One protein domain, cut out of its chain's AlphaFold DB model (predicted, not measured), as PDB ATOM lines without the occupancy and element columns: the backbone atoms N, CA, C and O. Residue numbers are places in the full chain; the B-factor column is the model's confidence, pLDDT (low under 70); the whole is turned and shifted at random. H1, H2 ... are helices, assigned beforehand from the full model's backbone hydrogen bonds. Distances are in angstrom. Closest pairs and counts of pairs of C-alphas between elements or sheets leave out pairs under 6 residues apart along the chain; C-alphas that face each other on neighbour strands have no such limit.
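Overview. This is residues 47 to 130 of the 547 residues of the protein "Hypothetical protein" of Symbiodinium microadriaticum (UniProt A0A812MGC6). Two helices, H2 and H3, form a hairpin side by side, the short helix H1 packs across one side of that hairpin, and the long helix H4 leads away from H1 as an arm whose residues 116 to 130 stick out with nothing around them. The arm makes much of the length: the C-alphas span 54 by 27 by 19 A, while the body without residues 116 to 130 spans 37 by 20 by 19 A. The printed part has 84 residues with four named helices, in the order H1, H2, H3, H4, and no named strand; its class is all helix. The whole is loose, with a radius of gyration of the C-alphas of 15.7 A.

Along the chain. H1 covers residues 47 to 54, beginning at C-alpha 47 at (4.608, -40.342, -18.385), and is 10.6 A long from first to last C-alpha. H2, residues 63 to 78, is 21.9 A long. H3, residues 86 to 104, is 26.8 A long and begins at C-alpha 86 at (-5.649, -59.077, -22.266). H4, residues 109 to 130, is the longest helix at 31.1 A and ends at C-alpha 130 at (7.933, -24.946, 10.683).

Arrangement. H1 is the hub, touching the other three helices. It touches H2 at a steep tilt of 50 degrees, the same way; the closest C-alphas are those of Leu 54 and Ala 70, 5.8 A apart, and H2 touches H1 with residues 67 to 74 alone. H1 touches H3 at a steep tilt of 51 degrees, opposite ways, with the C-alphas of Ala 50 and Ala 95 closest at 4.7 A. H2 and H3 touch as a helical hairpin at a shallow tilt of 5 degrees, opposite ways; their closest C-alphas are those of Val 78 and Phe 89, 5.6 A apart. H1 and H4 touch and stand about perpendicular, at 87 degrees; H4 does so with residues 110 to 114 alone, and the closest C-alphas are those of Ser 48 and Ala 111, at 4.6 A. The helix packing is mostly crossed, 1 of these 4 pairs being at a shallow tilt. H2 and H4 are apart; H3 and H4 are only just apart, with their closest C-alphas 8.2 A from each other. In H1, H3 and H4 every O i to N i+4 pair is within hydrogen-bond range; in H2, 11 of 12 are.

Size, cuts and confidence. The outline is elongated, and the two C-alphas farthest apart, those of Asp 81 and Tyr 130, are 54.2 A from each other. The printed part has no cut. The link from H3 to H4 is tight, and those from H1 to H2 and from H2 to H3 are short. The mean pLDDT of the printed part is 80.3; confidence is low, under 70, at residue 111, residues 113 to 114 and residues 117 to 130, and the mean for H4 is 65.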
ATOM      1  N   GLU A  47       3.308 -39.753 -18.717       82.81
ATOM      2  CA  GLU A  47       4.608 -40.342 -18.385       82.81
ATOM      3  C   GLU A  47       4.688 -40.771 -16.912       82.81
ATOM      4  O   GLU A  47       5.148 -41.874 -16.616       82.81
ATOM      5  N   SER A  48       4.203 -39.945 -15.980       78.31
ATOM      6  CA  SER A  48       4.194 -40.272 -14.550       78.31
ATOM      7  C   SER A  48       3.266 -41.453 -14.242       78.31
ATOM      8  O   SER A  48       3.649 -42.375 -13.518       78.31
ATOM      9  N   GLU A  49       2.080 -41.489 -14.857       80.25
ATOM     10  CA  GLU A  49       1.155 -42.619 -14.711       80.25
ATOM     11  C   GLU A  49       1.738 -43.915 -15.294       80.25
ATOM     12  O   GLU A  49       1.632 -44.982 -14.682       80.25
ATOM     13  N   ALA A  50       2.415 -43.834 -16.442       82.00
ATOM     14  CA  ALA A  50       3.065 -44.985 -17.054       82.00
ATOM     15  C   ALA A  50       4.227 -45.532 -16.200       82.00
ATOM     16  O   ALA A  50       4.424 -46.750 -16.152       82.00
ATOM     17  N   LEU A  51       4.987 -44.666 -15.512       83.50
ATOM     18  CA  LEU A  51       6.065 -45.079 -14.602       83.50
ATOM     19  C   LEU A  51       5.512 -45.789 -13.375       83.50
ATOM     20  O   LEU A  51       6.003 -46.861 -13.026       83.50
ATOM     21  N   ALA A  52       4.445 -45.250 -12.778       83.88
ATOM     22  CA  ALA A  52       3.749 -45.893 -11.667       83.88
ATOM     23  C   ALA A  52       3.203 -47.271 -12.077       83.88
ATOM     24  O   ALA A  52       3.338 -48.252 -11.342       83.88
ATOM     25  N   LEU A  53       2.663 -47.384 -13.295       86.38
ATOM     26  CA  LEU A  53       2.165 -48.652 -13.824       86.38
ATOM     27  C   LEU A  53       3.282 -49.675 -14.063       86.38
ATOM     28  O   LEU A  53       3.045 -50.873 -13.911       86.38
ATOM     29  N   LEU A  54       4.510 -49.251 -14.365       84.56
ATOM     30  CA  LEU A  54       5.675 -50.141 -14.444       84.56
ATOM     31  C   LEU A  54       6.385 -50.342 -13.097       84.56
ATOM     32  O   LEU A  54       7.065 -51.353 -12.944       84.56
ATOM     33  N   GLY A  55       6.157 -49.471 -12.114       84.56
ATOM     34  CA  GLY A  55       6.849 -49.474 -10.824       84.56
ATOM     35  C   GLY A  55       8.324 -49.091 -10.949       84.56
ATOM     36  O   GLY A  55       9.156 -49.719 -10.309       84.56
ATOM     37  N   VAL A  56       8.646 -48.146 -11.837       84.62
ATOM     38  CA  VAL A  56      10.022 -47.693 -12.102       84.62
ATOM     39  C   VAL A  56      10.171 -46.251 -11.644       84.62
ATOM     40  O   VAL A  56       9.319 -45.415 -11.950       84.62
ATOM     41  N   GLU A  57      11.260 -45.959 -10.940       82.00
ATOM     42  CA  GLU A  57      11.590 -44.608 -10.486       82.00
ATOM     43  C   GLU A  57      12.345 -43.816 -11.562       82.00
ATOM     44  O   GLU A  57      13.052 -44.377 -12.399       82.00
ATOM     45  N   LEU A  58      12.196 -42.487 -11.547       76.75
ATOM     46  CA  LEU A  58      12.870 -41.607 -12.511       76.75
ATOM     47  C   LEU A  58      14.391 -41.557 -12.338       76.75
ATOM     48  O   LEU A  58      15.090 -41.325 -13.321       76.75
ATOM     49  N   ASP A  59      14.892 -41.755 -11.118       72.50
ATOM     50  CA  ASP A  59      16.310 -41.563 -10.786       72.50
ATOM     51  C   ASP A  59      17.176 -42.802 -11.063       72.50
ATOM     52  O   ASP A  59      18.358 -42.841 -10.716       72.50
ATOM     53  N   GLU A  60      16.618 -43.829 -11.711       76.62
ATOM     54  CA  GLU A  60      17.395 -45.005 -12.079       76.62
ATOM     55  C   GLU A  60      18.487 -44.663 -13.108       76.62
ATOM     56  O   GLU A  60      18.220 -44.213 -14.225       76.62
ATOM     57  N   VAL A  61      19.736 -44.970 -12.738       71.88
ATOM     58  CA  VAL A  61      20.964 -44.702 -13.515       71.88
ATOM     59  C   VAL A  61      20.897 -45.248 -14.950       71.88
ATOM     60  O   VAL A  61      21.461 -44.655 -15.867       71.88
ATOM     61  N   ASP A  62      20.178 -46.354 -15.165       82.00
ATOM     62  CA  ASP A  62      19.849 -46.866 -16.499       82.00
ATOM     63  C   ASP A  62      18.348 -47.127 -16.626       82.00
ATOM     64  O   ASP A  62      17.874 -48.263 -16.745       82.00
ATOM     65  N   LEU A  63      17.597 -46.028 -16.641       82.44
ATOM     66  CA  LEU A  63      16.157 -45.999 -16.864       82.44
ATOM     67  C   LEU A  63      15.727 -46.843 -18.081       82.44
ATOM     68  O   LEU A  63      14.676 -47.484 -18.078       82.44
ATOM     69  N   SER A  64      16.546 -46.913 -19.134       84.12
ATOM     70  CA  SER A  64      16.222 -47.696 -20.331       84.12
ATOM     71  C   SER A  64      16.185 -49.205 -20.058       84.12
ATOM     72  O   SER A  64      15.303 -49.920 -20.562       84.12
ATOM     73  N   THR A  65      17.126 -49.695 -19.251       87.19
ATOM     74  CA  THR A  65      17.221 -51.095 -18.833       87.19
ATOM     75  C   THR A  65      16.222 -51.398 -17.725       87.19
ATOM     76  O   THR A  65      15.584 -52.454 -17.771       87.19
ATOM     77  N   ALA A  66      16.003 -50.457 -16.808       86.94
ATOM     78  CA  ALA A  66      14.973 -50.507 -15.774       86.94
ATOM     79  C   ALA A  66      13.583 -50.762 -16.367       86.94
ATOM     80  O   ALA A  66      12.933 -51.762 -16.055       86.94
ATOM     81  N   LEU A  67      13.186 -49.942 -17.347       89.25
ATOM     82  CA  LEU A  67      11.909 -50.070 -18.051       89.25
ATOM     83  C   LEU A  67      11.766 -51.431 -18.740       89.25
ATOM     84  O   LEU A  67      10.698 -52.040 -18.704       89.25
ATOM     85  N   ARG A  68      12.836 -51.942 -19.368       90.50
ATOM     86  CA  ARG A  68      12.826 -53.280 -19.991       90.50
ATOM     87  C   ARG A  68      12.649 -54.384 -18.954       90.50
ATOM     88  O   ARG A  68      11.922 -55.342 -19.220       90.50
ATOM     89  N   ARG A  69      13.325 -54.279 -17.808       90.56
ATOM     90  CA  ARG A  69      13.261 -55.264 -16.723       90.56
ATOM     91  C   ARG A  69      11.869 -55.280 -16.093       90.56
ATOM     92  O   ARG A  69      11.266 -56.349 -16.027       90.56
ATOM     93  N   ALA A  70      11.339 -54.115 -15.728       90.12
ATOM     94  CA  ALA A  70       9.999 -53.960 -15.170       90.12
ATOM     95  C   ALA A  70       8.914 -54.457 -16.131       90.12
ATOM     96  O   ALA A  70       8.064 -55.255 -15.735       90.12
ATOM     97  N   PHE A  71       8.994 -54.084 -17.415       92.38
ATOM     98  CA  PHE A  71       8.058 -54.583 -18.421       92.38
ATOM     99  C   PHE A  71       8.096 -56.108 -18.520       92.38
ATOM    100  O   PHE A  71       7.048 -56.737 -18.487       92.38
ATOM    101  N   ARG A  72       9.284 -56.727 -18.596       91.38
ATOM    102  CA  ARG A  72       9.404 -58.194 -18.660       91.38
ATOM    103  C   ARG A  72       8.874 -58.878 -17.406       91.38
ATOM    104  O   ARG A  72       8.244 -59.922 -17.530       91.38
ATOM    105  N   SER A  73       9.137 -58.314 -16.230       90.81
ATOM    106  CA  SER A  73       8.655 -58.859 -14.960       90.81
ATOM    107  C   SER A  73       7.126 -58.840 -14.900       90.81
ATOM    108  O   SER A  73       6.505 -59.889 -14.752       90.81
ATOM    109  N   LYS A  74       6.503 -57.680 -15.148       90.69
ATOM    110  CA  LYS A  74       5.039 -57.555 -15.140       90.69
ATOM    111  C   LYS A  74       4.381 -58.321 -16.283       90.69
ATOM    112  O   LYS A  74       3.371 -58.976 -16.066       90.69
ATOM    113  N   ALA A  75       4.979 -58.323 -17.474       88.94
ATOM    114  CA  ALA A  75       4.468 -59.069 -18.620       88.94
ATOM    115  C   ALA A  75       4.337 -60.561 -18.313       88.94
ATOM    116  O   ALA A  75       3.353 -61.152 -18.727       88.94
ATOM    117  N   LYS A  76       5.266 -61.161 -17.558       90.81
ATOM    118  CA  LYS A  76       5.162 -62.570 -17.147       90.81
ATOM    119  C   LYS A  76       3.965 -62.860 -16.244       90.81
ATOM    120  O   LYS A  76       3.535 -64.001 -16.218       90.81
ATOM    121  N   LEU A  77       3.465 -61.866 -15.510       86.69
ATOM    122  CA  LEU A  77       2.336 -62.017 -14.591       86.69
ATOM    123  C   LEU A  77       0.996 -61.770 -15.288       86.69
ATOM    124  O   LEU A  77       0.022 -62.454 -15.008       86.69
ATOM    125  N   VAL A  78       0.952 -60.799 -16.203       89.44
ATOM    126  CA  VAL A  78      -0.295 -60.380 -16.862       89.44
ATOM    127  C   VAL A  78      -0.448 -60.912 -18.292       89.44
ATOM    128  O   VAL A  78      -1.396 -60.537 -18.973       89.44
ATOM    129  N   HIS A  79       0.461 -61.763 -18.789       90.94
ATOM    130  CA  HIS A  79       0.343 -62.301 -20.149       90.94
ATOM    131  C   HIS A  79      -0.928 -63.163 -20.287       90.94
ATOM    132  O   HIS A  79      -1.154 -64.031 -19.442       90.94
ATOM    133  N   PRO A  80      -1.711 -63.022 -21.371       90.56
ATOM    134  CA  PRO A  80      -2.892 -63.858 -21.603       90.56
ATOM    135  C   PRO A  80      -2.596 -65.361 -21.565       90.56
ATOM    136  O   PRO A  80      -3.357 -66.132 -20.989       90.56
ATOM    137  N   ASP A  81      -1.444 -65.766 -22.102       90.56
ATOM    138  CA  ASP A  81      -1.029 -67.176 -22.139       90.56
ATOM    139  C   ASP A  81      -0.740 -67.780 -20.754       90.56
ATOM    140  O   ASP A  81      -0.725 -69.000 -20.623       90.56
ATOM    141  N   VAL A  82      -0.517 -66.958 -19.720       88.00
ATOM    142  CA  VAL A  82      -0.360 -67.432 -18.329       88.00
ATOM    143  C   VAL A  82      -1.641 -67.271 -17.499       88.00
ATOM    144  O   VAL A  82      -1.610 -67.456 -16.288       88.00
ATOM    145  N   GLY A  83      -2.764 -66.912 -18.133       82.25
ATOM    146  CA  GLY A  83      -4.041 -66.644 -17.464       82.25
ATOM    147  C   GLY A  83      -4.269 -65.178 -17.077       82.25
ATOM    148  O   GLY A  83      -5.213 -64.885 -16.347       82.25
ATOM    149  N   GLY A  84      -3.428 -64.253 -17.551       89.12
ATOM    150  CA  GLY A  84      -3.589 -62.816 -17.328       89.12
ATOM    151  C   GLY A  84      -4.654 -62.158 -18.219       89.12
ATOM    152  O   GLY A  84      -5.070 -62.690 -19.248       89.12
ATOM    153  N   SER A  85      -5.086 -60.958 -17.831       89.12
ATOM    154  CA  SER A  85      -6.046 -60.154 -18.597       89.12
ATOM    155  C   SER A  85      -5.404 -59.552 -19.853       89.12
ATOM    156  O   SER A  85      -4.321 -58.956 -19.813       89.12
ATOM    157  N   LYS A  86      -6.095 -59.667 -20.994       89.56
ATOM    158  CA  LYS A  86      -5.649 -59.077 -22.266       89.56
ATOM    159  C   LYS A  86      -5.646 -57.555 -22.191       89.56
ATOM    160  O   LYS A  86      -4.745 -56.921 -22.741       89.56
ATOM    161  N   GLU A  87      -6.631 -56.982 -21.516       87.88
ATOM    162  CA  GLU A  87      -6.778 -55.551 -21.285       87.88
ATOM    163  C   GLU A  87      -5.606 -55.022 -20.448       87.88
ATOM    164  O   GLU A  87      -4.978 -54.033 -20.832       87.88
ATOM    165  N   ASP A  88      -5.227 -55.731 -19.384       83.06
ATOM    166  CA  ASP A  88      -4.121 -55.332 -18.503       83.06
ATOM    167  C   ASP A  88      -2.775 -55.427 -19.229       83.06
ATOM    168  O   ASP A  88      -1.929 -54.531 -19.140       83.06
ATOM    169  N   PHE A  89      -2.587 -56.473 -20.038       88.88
ATOM    170  CA  PHE A  89      -1.400 -56.608 -20.878       88.88
ATOM    171  C   PHE A  89      -1.309 -55.509 -21.948       88.88
ATOM    172  O   PHE A  89      -0.218 -55.016 -22.249       88.88
ATOM    173  N   GLN A  90      -2.440 -55.092 -22.528       89.81
ATOM    174  CA  GLN A  90      -2.483 -53.983 -23.482       89.81
ATOM    175  C   GLN A  90      -2.132 -52.648 -22.822       89.81
ATOM    176  O   GLN A  90      -1.332 -51.897 -23.385       89.81
ATOM    177  N   GLN A  91      -2.656 -52.378 -21.624       88.06
ATOM    178  CA  GLN A  91      -2.307 -51.186 -20.846       88.06
ATOM    179  C   GLN A  91      -0.815 -51.165 -20.496       88.06
ATOM    180  O   GLN A  91      -0.137 -50.161 -20.723       88.06
ATOM    181  N   LEU A  92      -0.262 -52.302 -20.063       90.69
ATOM    182  CA  LEU A  92       1.165 -52.455 -19.781       90.69
ATOM    183  C   LEU A  92       2.038 -52.203 -21.022       90.69
ATOM    184  O   LEU A  92       3.064 -51.522 -20.947       90.69
ATOM    185  N   ARG A  93       1.634 -52.722 -22.190       92.31
ATOM    186  CA  ARG A  93       2.333 -52.478 -23.463       92.31
ATOM    187  C   ARG A  93       2.274 -51.016 -23.889       92.31
ATOM    188  O   ARG A  93       3.281 -50.507 -24.384       92.31
ATOM    189  N   ALA A  94       1.128 -50.361 -23.721       89.19
ATOM    190  CA  ALA A  94       0.954 -48.952 -24.052       89.19
ATOM    191  C   ALA A  94       1.851 -48.064 -23.175       89.19
ATOM    192  O   ALA A  94       2.604 -47.250 -23.712       89.19
ATOM    193  N   ALA A  95       1.864 -48.301 -21.860       88.81
ATOM    194  CA  ALA A  95       2.725 -47.595 -20.911       88.81
ATOM    195  C   ALA A  95       4.217 -47.758 -21.248       88.81
ATOM    196  O   ALA A  95       4.958 -46.778 -21.336       88.81
ATOM    197  N   TYR A  96       4.661 -48.986 -21.536       89.88
ATOM    198  CA  TYR A  96       6.048 -49.241 -21.935       89.88
ATOM    199  C   TYR A  96       6.427 -48.559 -23.260       89.88
ATOM    200  O   TYR A  96       7.528 -48.019 -23.389       89.88
ATOM    201  N   ALA A  97       5.535 -48.564 -24.254       90.25
ATOM    202  CA  ALA A  97       5.782 -47.915 -25.541       90.25
ATOM    203  C   ALA A  97       5.896 -46.389 -25.406       90.25
ATOM    204  O   ALA A  97       6.790 -45.793 -26.017       90.25
ATOM    205  N   LEU A  98       5.033 -45.781 -24.589       89.00
ATOM    206  CA  LEU A  98       5.042 -44.351 -24.287       89.00
ATOM    207  C   LEU A  98       6.370 -43.943 -23.642       89.00
ATOM    208  O   LEU A  98       7.076 -43.086 -24.175       89.00
ATOM    209  N   LEU A  99       6.775 -44.633 -22.576       88.19
ATOM    210  CA  LEU A  99       8.004 -44.313 -21.847       88.19
ATOM    211  C   LEU A  99       9.260 -44.560 -22.673       88.19
ATOM    212  O   LEU A  99      10.178 -43.746 -22.679       88.19
ATOM    213  N   ARG A 100       9.295 -45.641 -23.455       90.62
ATOM    214  CA  ARG A 100      10.420 -45.908 -24.357       90.62
ATOM    215  C   ARG A 100      10.573 -44.820 -25.424       90.62
ATOM    216  O   ARG A 100      11.699 -44.527 -25.825       90.62
ATOM    217  N   LYS A 101       9.463 -44.250 -25.904       87.81
ATOM    218  CA  LYS A 101       9.472 -43.128 -26.850       87.81
ATOM    219  C   LYS A 101       9.959 -41.847 -26.171       87.81
ATOM    220  O   LYS A 101      10.816 -41.183 -26.743       87.81
ATOM    221  N   ALA A 102       9.485 -41.546 -24.964       84.56
ATOM    222  CA  ALA A 102       9.911 -40.379 -24.191       84.56
ATOM    223  C   ALA A 102      11.417 -40.420 -23.864       84.56
ATOM    224  O   ALA A 102      12.159 -39.509 -24.223       84.56
ATOM    225  N   VAL A 103      11.915 -41.553 -23.353       85.81
ATOM    226  CA  VAL A 103      13.352 -41.760 -23.085       85.81
ATOM    227  C   VAL A 103      14.200 -41.599 -24.351       85.81
ATOM    228  O   VAL A 103      15.274 -41.009 -24.303       85.81
ATOM    229  N   ARG A 104      13.719 -42.066 -25.513       84.44
ATOM    230  CA  ARG A 104      14.422 -41.879 -26.797       84.44
ATOM    231  C   ARG A 104      14.421 -40.421 -27.271       84.44
ATOM    232  O   ARG A 104      15.357 -40.016 -27.951       84.44
ATOM    233  N   ASN A 105      13.385 -39.658 -26.937       83.81
ATOM    234  CA  ASN A 105      13.170 -38.293 -27.414       83.81
ATOM    235  C   ASN A 105      13.801 -37.213 -26.519       83.81
ATOM    236  O   ASN A 105      13.553 -36.032 -26.745       83.81
ATOM    237  N   GLY A 106      14.625 -37.595 -25.539       71.94
ATOM    238  CA  GLY A 106      15.337 -36.641 -24.685       71.94
ATOM    239  C   GLY A 106      14.833 -36.559 -23.244       71.94
ATOM    240  O   GLY A 106      15.082 -35.551 -22.592       71.94
ATOM    241  N   GLY A 107      14.160 -37.601 -22.742       75.12
ATOM    242  CA  GLY A 107      13.865 -37.765 -21.313       75.12
ATOM    243  C   GLY A 107      12.377 -37.712 -20.969       75.12
ATOM    244  O   GLY A 107      11.522 -37.649 -21.848       75.12
ATOM    245  N   LEU A 108      12.076 -37.770 -19.672       79.75
ATOM    246  CA  LEU A 108      10.718 -37.811 -19.116       79.75
ATOM    247  C   LEU A 108      10.326 -36.440 -18.550       79.75
ATOM    248  O   LEU A 108      10.078 -36.288 -17.355       79.75
ATOM    249  N   GLN A 109      10.323 -35.422 -19.411       76.44
ATOM    250  CA  GLN A 109      10.135 -34.024 -19.002       76.44
ATOM    251  C   GLN A 109       8.796 -33.788 -18.290       76.44
ATOM    252  O   GLN A 109       8.719 -32.956 -17.385       76.44
ATOM    253  N   GLY A 110       7.742 -34.513 -18.680       71.44
ATOM    254  CA  GLY A 110       6.438 -34.421 -18.032       71.44
ATOM    255  C   GLY A 110       6.494 -34.960 -16.608       71.44
ATOM    256  O   GLY A 110       6.079 -34.280 -15.669       71.44
ATOM    257  N   ALA A 111       7.082 -36.143 -16.436       69.12
ATOM    258  CA  ALA A 111       7.178 -36.776 -15.127       69.12
ATOM    259  C   ALA A 111       8.164 -36.047 -14.187       69.12
ATOM    260  O   ALA A 111       7.909 -35.939 -12.987       69.12
ATOM    261  N   GLU A 112       9.243 -35.466 -14.720       75.12
ATOM    262  CA  GLU A 112      10.159 -34.596 -13.970       75.12
ATOM    263  C   GLU A 112       9.481 -33.307 -13.494       75.12
ATOM    264  O   GLU A 112       9.671 -32.896 -12.347       75.12
ATOM    265  N   ALA A 113       8.676 -32.669 -14.349       69.25
ATOM    266  CA  ALA A 113       7.930 -31.469 -13.984       69.25
ATOM    267  C   ALA A 113       6.912 -31.754 -12.871       69.25
ATOM    268  O   ALA A 113       6.770 -30.955 -11.945       69.25
ATOM    269  N   ASP A 114       6.235 -32.901 -12.920       68.44
ATOM    270  CA  ASP A 114       5.296 -33.298 -11.870       68.44
ATOM    271  C   ASP A 114       5.999 -33.605 -10.553       68.44
ATOM    272  O   ASP A 114       5.514 -33.194  -9.494       68.44
ATOM    273  N   ARG A 115       7.172 -34.248 -10.611       70.50
ATOM    274  CA  ARG A 115       8.016 -34.467  -9.436       70.50
ATOM    275  C   ARG A 115       8.443 -33.149  -8.798       70.50
ATOM    276  O   ARG A 115       8.269 -32.989  -7.595       70.50
ATOM    277  N   ARG A 116       8.907 -32.174  -9.589       70.38
ATOM    278  CA  ARG A 116       9.254 -30.835  -9.078       70.38
ATOM    279  C   ARG A 116       8.068 -30.157  -8.404       70.38
ATOM    280  O   ARG A 116       8.196 -29.692  -7.283       70.38
ATOM    281  N   ARG A 117       6.882 -30.185  -9.019       68.19
ATOM    282  CA  ARG A 117       5.662 -29.630  -8.402       68.19
ATOM    283  C   ARG A 117       5.245 -30.367  -7.131       68.19
ATOM    284  O   ARG A 117       4.568 -29.788  -6.285       68.19
ATOM    285  N   ALA A 118       5.511 -31.667  -7.023       62.22
ATOM    286  CA  ALA A 118       5.266 -32.419  -5.797       62.22
ATOM    287  C   ALA A 118       6.245 -31.995  -4.696       62.22
ATOM    288  O   ALA A 118       5.806 -31.729  -3.582       62.22
ATOM    289  N   GLN A 119       7.520 -31.830  -5.040       64.75
ATOM    290  CA  GLN A 119       8.560 -31.390  -4.120       64.75
ATOM    291  C   GLN A 119       8.361 -29.941  -3.654       64.75
ATOM    292  O   GLN A 119       8.340 -29.696  -2.460       64.75
ATOM    293  N   GLU A 120       8.046 -29.002  -4.549       66.12
ATOM    294  CA  GLU A 120       7.698 -27.618  -4.182       66.12
ATOM    295  C   GLU A 120       6.464 -27.539  -3.268       66.12
ATOM    296  O   GLU A 120       6.337 -26.639  -2.439       66.12
ATOM    297  N   ARG A 121       5.506 -28.461  -3.438       63.56
ATOM    298  CA  ARG A 121       4.347 -28.562  -2.540       63.56
ATOM    299  C   ARG A 121       4.745 -29.098  -1.171       63.56
ATOM    300  O   ARG A 121       4.188 -28.626  -0.187       63.56
ATOM    301  N   TRP A 122       5.668 -30.055  -1.132       55.12
ATOM    302  CA  TRP A 122       6.214 -30.604   0.102       55.12
ATOM    303  C   TRP A 122       7.017 -29.552   0.869       55.12
ATOM    304  O   TRP A 122       6.703 -29.280   2.016       55.12
ATOM    305  N   GLU A 123       7.947 -28.865   0.208       59.00
ATOM    306  CA  GLU A 123       8.764 -27.795   0.799       59.00
ATOM    307  C   GLU A 123       7.895 -26.638   1.315       59.00
ATOM    308  O   GLU A 123       8.111 -26.132   2.411       59.00
ATOM    309  N   ARG A 124       6.843 -26.257   0.576       65.69
ATOM    310  CA  ARG A 124       5.878 -25.247   1.044       65.69
ATOM    311  C   ARG A 124       5.125 -25.704   2.292       65.69
ATOM    312  O   ARG A 124       4.864 -24.885   3.168       65.69
ATOM    313  N   TRP A 125       4.747 -26.978   2.344       68.75
ATOM    314  CA  TRP A 125       4.087 -27.552   3.510       68.75
ATOM    315  C   TRP A 125       5.042 -27.622   4.705       68.75
ATOM    316  O   TRP A 125       4.664 -27.206   5.793       68.75
ATOM    317  N   GLU A 126       6.292 -28.043   4.506       53.53
ATOM    318  CA  GLU A 126       7.322 -28.032   5.549       53.53
ATOM    319  C   GLU A 126       7.562 -26.615   6.081       53.53
ATOM    320  O   GLU A 126       7.569 -26.413   7.292       53.53
ATOM    321  N   GLU A 127       7.681 -25.607   5.212       62.62
ATOM    322  CA  GLU A 127       7.797 -24.208   5.636       62.62
ATOM    323  C   GLU A 127       6.589 -23.734   6.451       62.62
ATOM    324  O   GLU A 127       6.755 -22.967   7.398       62.62
ATOM    325  N   GLU A 128       5.378 -24.155   6.088       57.16
ATOM    326  CA  GLU A 128       4.148 -23.812   6.803       57.16
ATOM    327  C   GLU A 128       4.116 -24.478   8.188       57.16
ATOM    328  O   GLU A 128       3.878 -23.802   9.188       57.16
ATOM    329  N   VAL A 129       4.495 -25.756   8.273       50.06
ATOM    330  CA  VAL A 129       4.606 -26.516   9.530       50.06
ATOM    331  C   VAL A 129       5.696 -25.951  10.449       50.06
ATOM    332  O   VAL A 129       5.480 -25.819  11.655       50.06
ATOM    333  N   TYR A 130       6.856 -25.570   9.907       53.12
ATOM    334  CA  TYR A 130       7.933 -24.946  10.683       53.12
ATOM    335  C   TYR A 130       7.588 -23.519  11.126       53.12
ATOM    336  O   TYR A 130       7.941 -23.122  12.237       53.12
TER     337      TYR A 130